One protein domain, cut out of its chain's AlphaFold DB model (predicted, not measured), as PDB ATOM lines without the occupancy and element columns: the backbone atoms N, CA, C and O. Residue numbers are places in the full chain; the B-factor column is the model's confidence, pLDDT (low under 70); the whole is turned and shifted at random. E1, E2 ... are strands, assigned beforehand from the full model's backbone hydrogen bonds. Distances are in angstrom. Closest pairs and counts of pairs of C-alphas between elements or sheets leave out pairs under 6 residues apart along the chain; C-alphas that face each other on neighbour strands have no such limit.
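Overview. This is residues 2 to 46 of the 46 residues of the protein "DUF2920 family protein" of Campylobacter jejuni (UniProt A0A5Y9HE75). A long two-stranded hairpin, E1 and E2, makes most of a rod; at one end a long loop joins the strands, and residues 14 to 19 of it stick out. After E2, the last stretch turns at the other end and folds back along part of the hairpin's length. The printed part has 45 residues, with no named helix and two antiparallel strands, E1 then E2; the class is all strand, though only 18 residues are in named elements. It is extended, with a radius of gyration of the C-alphas of 15.2 A and spans of 46 by 16 by 14 A.

Arrangement. E1, residues 2 to 10, and E2, residues 24 to 32, form a hairpin, antiparallel at 161 degrees between their directions. C-alphas 2 and 32 face each other at 4.5 A. N 3 and O 31, at 2.8 A, and N 25 and O 9, at 2.8 A, are within hydrogen-bond range.

Along the chain. E1 is 26.7 A long, from C-alpha 2 at (-12.838, -48.963, -41.321). E2 is 26.4 A long and ends with C-alpha 32 at (-16.925, -48.259, -42.996).

Size, cuts and confidence. The C-alphas of Gly 18 and Glu 34, 46.5 A apart, are the two farthest apart. The link from E1 to E2, 13 residues, is long. The printed part has no cut, and no printed residue is under pLDDT 70.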
ATOM      1  N   LEU A   2     -12.585 -50.008 -42.302       92.31
ATOM      2  CA  LEU A   2     -12.838 -48.963 -41.321       92.31
ATOM      3  C   LEU A   2     -11.916 -47.771 -41.600       92.31
ATOM      4  O   LEU A   2     -10.705 -47.855 -41.405       92.31
ATOM      5  N   ILE A   3     -12.505 -46.667 -42.044       95.25
ATOM      6  CA  ILE A   3     -11.834 -45.389 -42.243       95.25
ATOM      7  C   ILE A   3     -11.957 -44.580 -40.956       95.25
ATOM      8  O   ILE A   3     -13.043 -44.442 -40.393       95.25
ATOM      9  N   ASN A   4     -10.837 -44.034 -40.492       95.25
ATOM     10  CA  ASN A   4     -10.786 -43.136 -39.347       95.25
ATOM     11  C   ASN A   4      -9.789 -42.016 -39.638       95.25
ATOM     12  O   ASN A   4      -8.588 -42.262 -39.733       95.25
ATOM     13  N   GLN A   5     -10.310 -40.811 -39.837       95.94
ATOM     14  CA  GLN A   5      -9.531 -39.641 -40.217       95.94
ATOM     15  C   GLN A   5      -9.823 -38.490 -39.261       95.94
ATOM     16  O   GLN A   5     -10.977 -38.242 -38.904       95.94
ATOM     17  N   THR A   6      -8.764 -37.782 -38.887       96.44
ATOM     18  CA  THR A   6      -8.818 -36.580 -38.056       96.44
ATOM     19  C   THR A   6      -8.473 -35.376 -38.916       96.44
ATOM     20  O   THR A   6      -7.550 -35.430 -39.728       96.44
ATOM     21  N   PHE A   7      -9.218 -34.296 -38.727       95.00
ATOM     22  CA  PHE A   7      -9.048 -33.042 -39.442       95.00
ATOM     23  C   PHE A   7      -8.982 -31.890 -38.450       95.00
ATOM     24  O   PHE A   7      -9.574 -31.950 -37.372       95.00
ATOM     25  N   GLU A   8      -8.302 -30.824 -38.855       94.69
ATOM     26  CA  GLU A   8      -8.248 -29.577 -38.107       94.69
ATOM     27  C   GLU A   8      -8.786 -28.437 -38.973       94.69
ATOM     28  O   GLU A   8      -8.429 -28.328 -40.149       94.69
ATOM     29  N   ILE A   9      -9.609 -27.572 -38.387       91.81
ATOM     30  CA  ILE A   9     -10.079 -26.329 -39.011       91.81
ATOM     31  C   ILE A   9      -9.764 -25.137 -38.121       91.81
ATOM     32  O   ILE A   9      -9.628 -25.266 -36.901       91.81
ATOM     33  N   ASP A  10      -9.671 -23.964 -38.733       90.25
ATOM     34  CA  ASP A  10      -9.555 -22.722 -37.984       90.25
ATOM     35  C   ASP A  10     -10.840 -22.478 -37.185       90.25
ATOM     36  O   ASP A  10     -11.954 -22.694 -37.673       90.25
ATOM     37  N   SER A  11     -10.687 -22.070 -35.924       85.94
ATOM     38  CA  SER A  11     -11.842 -21.696 -35.108       85.94
ATOM     39  C   SER A  11     -12.322 -20.283 -35.442       85.94
ATOM     40  O   SER A  11     -11.631 -19.511 -36.103       85.94
ATOM     41  N   CYS A  12     -13.520 -19.936 -34.972       86.00
ATOM     42  CA  CYS A  12     -14.063 -18.598 -35.162       86.00
ATOM     43  C   CYS A  12     -13.531 -17.625 -34.101       86.00
ATOM     44  O   CYS A  12     -13.508 -17.950 -32.910       86.00
ATOM     45  N   ASP A  13     -13.181 -16.416 -34.541       88.56
ATOM     46  CA  ASP A  13     -12.914 -15.283 -33.659       88.56
ATOM     47  C   ASP A  13     -14.198 -14.853 -32.939       88.56
ATOM     48  O   ASP A  13     -15.285 -14.837 -33.524       88.56
ATOM     49  N   ASP A  14     -14.064 -14.468 -31.672       85.56
ATOM     50  CA  ASP A  14     -15.145 -13.857 -30.911       85.56
ATOM     51  C   ASP A  14     -15.132 -12.348 -31.178       85.56
ATOM     52  O   ASP A  14     -14.367 -11.582 -30.585       85.56
ATOM     53  N   VAL A  15     -15.946 -11.935 -32.148       85.81
ATOM     54  CA  VAL A  15     -16.034 -10.538 -32.592       85.81
ATOM     55  C   VAL A  15     -16.655  -9.646 -31.516       85.81
ATOM     56  O   VAL A  15     -16.273  -8.483 -31.404       85.81
ATOM     57  N   GLU A  16     -17.581 -10.177 -30.717       87.69
ATOM     58  CA  GLU A  16     -18.277  -9.422 -29.671       87.69
ATOM     59  C   GLU A  16     -17.337  -9.088 -28.506       87.69
ATOM     60  O   GLU A  16     -17.340  -7.965 -28.002       87.69
ATOM     61  N   LEU A  17     -16.475 -10.035 -28.129       86.94
ATOM     62  CA  LEU A  17     -15.493  -9.865 -27.059       86.94
ATOM     63  C   LEU A  17     -14.119  -9.383 -27.555       86.94
ATOM     64  O   LEU A  17     -13.231  -9.115 -26.745       86.94
ATOM     65  N   GLY A  18     -13.921  -9.265 -28.873       86.31
ATOM     66  CA  GLY A  18     -12.651  -8.864 -29.485       86.31
ATOM     67  C   GLY A  18     -11.526  -9.893 -29.319       86.31
ATOM     68  O   GLY A  18     -10.348  -9.533 -29.373       86.31
ATOM     69  N   ILE A  19     -11.864 -11.166 -29.095       87.44
ATOM     70  CA  ILE A  19     -10.897 -12.239 -28.845       87.44
ATOM     71  C   ILE A  19     -10.617 -12.972 -30.152       87.44
ATOM     72  O   ILE A  19     -11.497 -13.613 -30.724       87.44
ATOM     73  N   LYS A  20      -9.355 -12.942 -30.591       84.06
ATOM     74  CA  LYS A  20      -8.901 -13.797 -31.691       84.06
ATOM     75  C   LYS A  20      -8.607 -15.196 -31.178       84.06
ATOM     76  O   LYS A  20      -7.773 -15.350 -30.280       84.06
ATOM     77  N   ARG A  21      -9.252 -16.218 -31.737       79.44
ATOM     78  CA  ARG A  21      -8.960 -17.606 -31.366       79.44
ATOM     79  C   ARG A  21      -7.971 -18.207 -32.352       79.44
ATOM     80  O   ARG A  21      -8.293 -18.500 -33.494       79.44
ATOM     81  N   THR A  22      -6.763 -18.467 -31.863       82.44
ATOM     82  CA  THR A  22      -5.716 -19.171 -32.622       82.44
ATOM     83  C   THR A  22      -5.795 -20.689 -32.478       82.44
ATOM     84  O   THR A  22      -5.022 -21.412 -33.103       82.44
ATOM     85  N   SER A  23      -6.670 -21.186 -31.601       87.44
ATOM     86  CA  SER A  23      -6.889 -22.614 -31.392       87.44
ATOM     87  C   SER A  23      -7.551 -23.215 -32.628       87.44
ATOM     88  O   SER A  23      -8.551 -22.683 -33.107       87.44
ATOM     89  N   LYS A  24      -7.030 -24.338 -33.120       89.31
ATOM     90  CA  LYS A  24      -7.715 -25.122 -34.148       89.31
ATOM     91  C   LYS A  24      -8.808 -25.982 -33.520       89.31
ATOM     92  O   LYS A  24      -8.660 -26.449 -32.391       89.31
ATOM     93  N   LEU A  25      -9.899 -26.189 -34.250       90.88
ATOM     94  CA  LEU A  25     -10.928 -27.159 -33.895       90.88
ATOM     95  C   LEU A  25     -10.589 -28.488 -34.562       90.88
ATOM     96  O   LEU A  25     -10.459 -28.555 -35.784       90.88
ATOM     97  N   GLU A  26     -10.466 -29.535 -33.756       92.88
ATOM     98  CA  GLU A  26     -10.283 -30.899 -34.239       92.88
ATOM     99  C   GLU A  26     -11.647 -31.581 -34.387       92.88
ATOM    100  O   GLU A  26     -12.487 -31.518 -33.488       92.88
ATOM    101  N   TYR A  27     -11.866 -32.268 -35.507       93.25
ATOM    102  CA  TYR A  27     -12.982 -33.198 -35.646       93.25
ATOM    103  C   TYR A  27     -12.537 -34.500 -36.305       93.25
ATOM    104  O   TYR A  27     -11.549 -34.564 -37.040       93.25
ATOM    105  N   ARG A  28     -13.305 -35.560 -36.048       94.88
ATOM    106  CA  ARG A  28     -13.013 -36.908 -36.531       94.88
ATOM    107  C   ARG A  28     -14.160 -37.443 -37.366       94.88
ATOM    108  O   ARG A  28     -15.313 -37.396 -36.945       94.88
ATOM    109  N   ILE A  29     -13.827 -38.006 -38.520       95.25
ATOM    110  CA  ILE A  29     -14.765 -38.729 -39.374       95.25
ATOM    111  C   ILE A  29     -14.392 -40.207 -39.329       95.25
ATOM    112  O   ILE A  29     -13.246 -40.588 -39.572       95.25
ATOM    113  N   SER A  30     -15.370 -41.047 -39.001       94.56
ATOM    114  CA  SER A  30     -15.193 -42.496 -38.969       94.56
ATOM    115  C   SER A  30     -16.369 -43.183 -39.652       94.56
ATOM    116  O   SER A  30     -17.518 -42.923 -39.302       94.56
ATOM    117  N   TYR A  31     -16.085 -44.045 -40.625       95.06
ATOM    118  CA  TYR A  31     -17.092 -44.810 -41.361       95.06
ATOM    119  C   TYR A  31     -16.483 -46.094 -41.922       95.06
ATOM    120  O   TYR A  31     -15.267 -46.242 -41.981       95.06
ATOM    121  N   ASP A  32     -17.335 -47.036 -42.311       95.44
ATOM    122  CA  ASP A  32     -16.925 -48.259 -42.996       95.44
ATOM    123  C   ASP A  32     -17.327 -48.149 -44.468       95.44
ATOM    124  O   ASP A  32     -18.519 -48.120 -44.770       95.44
ATOM    125  N   ASP A  33     -16.347 -48.038 -45.364       93.38
ATOM    126  CA  ASP A  33     -16.576 -47.814 -46.800       93.38
ATOM    127  C   ASP A  33     -17.058 -49.065 -47.558       93.38
ATOM    128  O   ASP A  33     -17.496 -48.963 -48.702       93.38
ATOM    129  N   GLU A  34     -17.056 -50.233 -46.908       96.19
ATOM    130  CA  GLU A  34     -17.652 -51.466 -47.440       96.19
ATOM    131  C   GLU A  34     -19.170 -51.536 -47.194       96.19
ATOM    132  O   GLU A  34     -19.849 -52.409 -47.738       96.19
ATOM    133  N   LYS A  35     -19.723 -50.637 -46.368       93.75
ATOM    134  CA  LYS A  35     -21.149 -50.595 -46.027       93.75
ATOM    135  C   LYS A  35     -21.846 -49.408 -46.687       93.75
ATOM    136  O   LYS A  35     -21.316 -48.304 -46.752       93.75
ATOM    137  N   ASP A  36     -23.093 -49.624 -47.097       95.06
ATOM    138  CA  ASP A  36     -23.960 -48.549 -47.578       95.06
ATOM    139  C   ASP A  36     -24.295 -47.567 -46.443       95.06
ATOM    140  O   ASP A  36     -24.724 -47.972 -45.354       95.06
ATOM    141  N   ILE A  37     -24.099 -46.272 -46.691       93.44
ATOM    142  CA  ILE A  37     -24.287 -45.223 -45.687       93.44
ATOM    143  C   ILE A  37     -25.784 -45.028 -45.433       93.44
ATOM    144  O   ILE A  37     -26.531 -44.617 -46.315       93.44
ATOM    145  N   LYS A  38     -26.227 -45.277 -44.195       94.38
ATOM    146  CA  LYS A  38     -27.640 -45.126 -43.792       94.38
ATOM    147  C   LYS A  38     -27.957 -43.799 -43.112       94.38
ATOM    148  O   LYS A  38     -29.082 -43.321 -43.212       94.38
ATOM    149  N   ALA A  39     -26.995 -43.235 -42.391       94.25
ATOM    150  CA  ALA A  39     -27.170 -42.012 -41.620       94.25
ATOM    151  C   ALA A  39     -25.821 -41.333 -41.363       94.25
ATOM    152  O   ALA A  39     -24.773 -41.976 -41.417       94.25
ATOM    153  N   ILE A  40     -25.875 -40.043 -41.034       94.38
ATOM    154  CA  ILE A  40     -24.735 -39.245 -40.577       94.38
ATOM    155  C   ILE A  40     -25.050 -38.784 -39.154       94.38
ATOM    156  O   ILE A  40     -26.125 -38.240 -38.906       94.38
ATOM    157  N   VAL A  41     -24.128 -39.024 -38.222       94.12
ATOM    158  CA  VAL A  41     -24.278 -38.660 -36.807       94.12
ATOM    159  C   VAL A  41     -23.207 -37.641 -36.446       94.12
ATOM    160  O   VAL A  41     -22.026 -37.866 -36.702       94.12
ATOM    161  N   PHE A  42     -23.624 -36.541 -35.825       92.56
ATOM    162  CA  PHE A  42     -22.734 -35.501 -35.319       92.56
ATOM    163  C   PHE A  42     -22.712 -35.559 -33.793       92.56
ATOM    164  O   PHE A  42     -23.766 -35.584 -33.158       92.56
ATOM    165  N   ILE A  43     -21.516 -35.577 -33.209       91.12
ATOM    166  CA  ILE A  43     -21.309 -35.514 -31.761       91.12
ATOM    167  C   ILE A  43     -20.574 -34.208 -31.486       91.12
ATOM    168  O   ILE A  43     -19.450 -34.025 -31.948       91.12
ATOM    169  N   VAL A  44     -21.221 -33.304 -30.758       89.88
ATOM    170  CA  VAL A  44     -20.659 -32.004 -30.380       89.88
ATOM    171  C   VAL A  44     -20.336 -32.055 -28.890       89.88
ATOM    172  O   VAL A  44     -21.204 -32.400 -28.088       89.88
ATOM    173  N   GLY A  45     -19.083 -31.769 -28.530       84.81
ATOM    174  CA  GLY A  45     -18.682 -31.613 -27.130       84.81
ATOM    175  C   GLY A  45     -19.345 -30.375 -26.526       84.81
ATOM    176  O   GLY A  45     -19.408 -29.342 -27.193       84.81
ATOM    177  N   GLY A  46     -19.877 -30.516 -25.310       75.19
ATOM    178  CA  GLY A  46     -20.485 -29.416 -24.551       75.19
ATOM    179  C   GLY A  46     -19.468 -28.462 -23.946       75.19
ATOM    180  O   GLY A  46     -18.291 -28.865 -23.798       75.19
TER     181      GLY A  46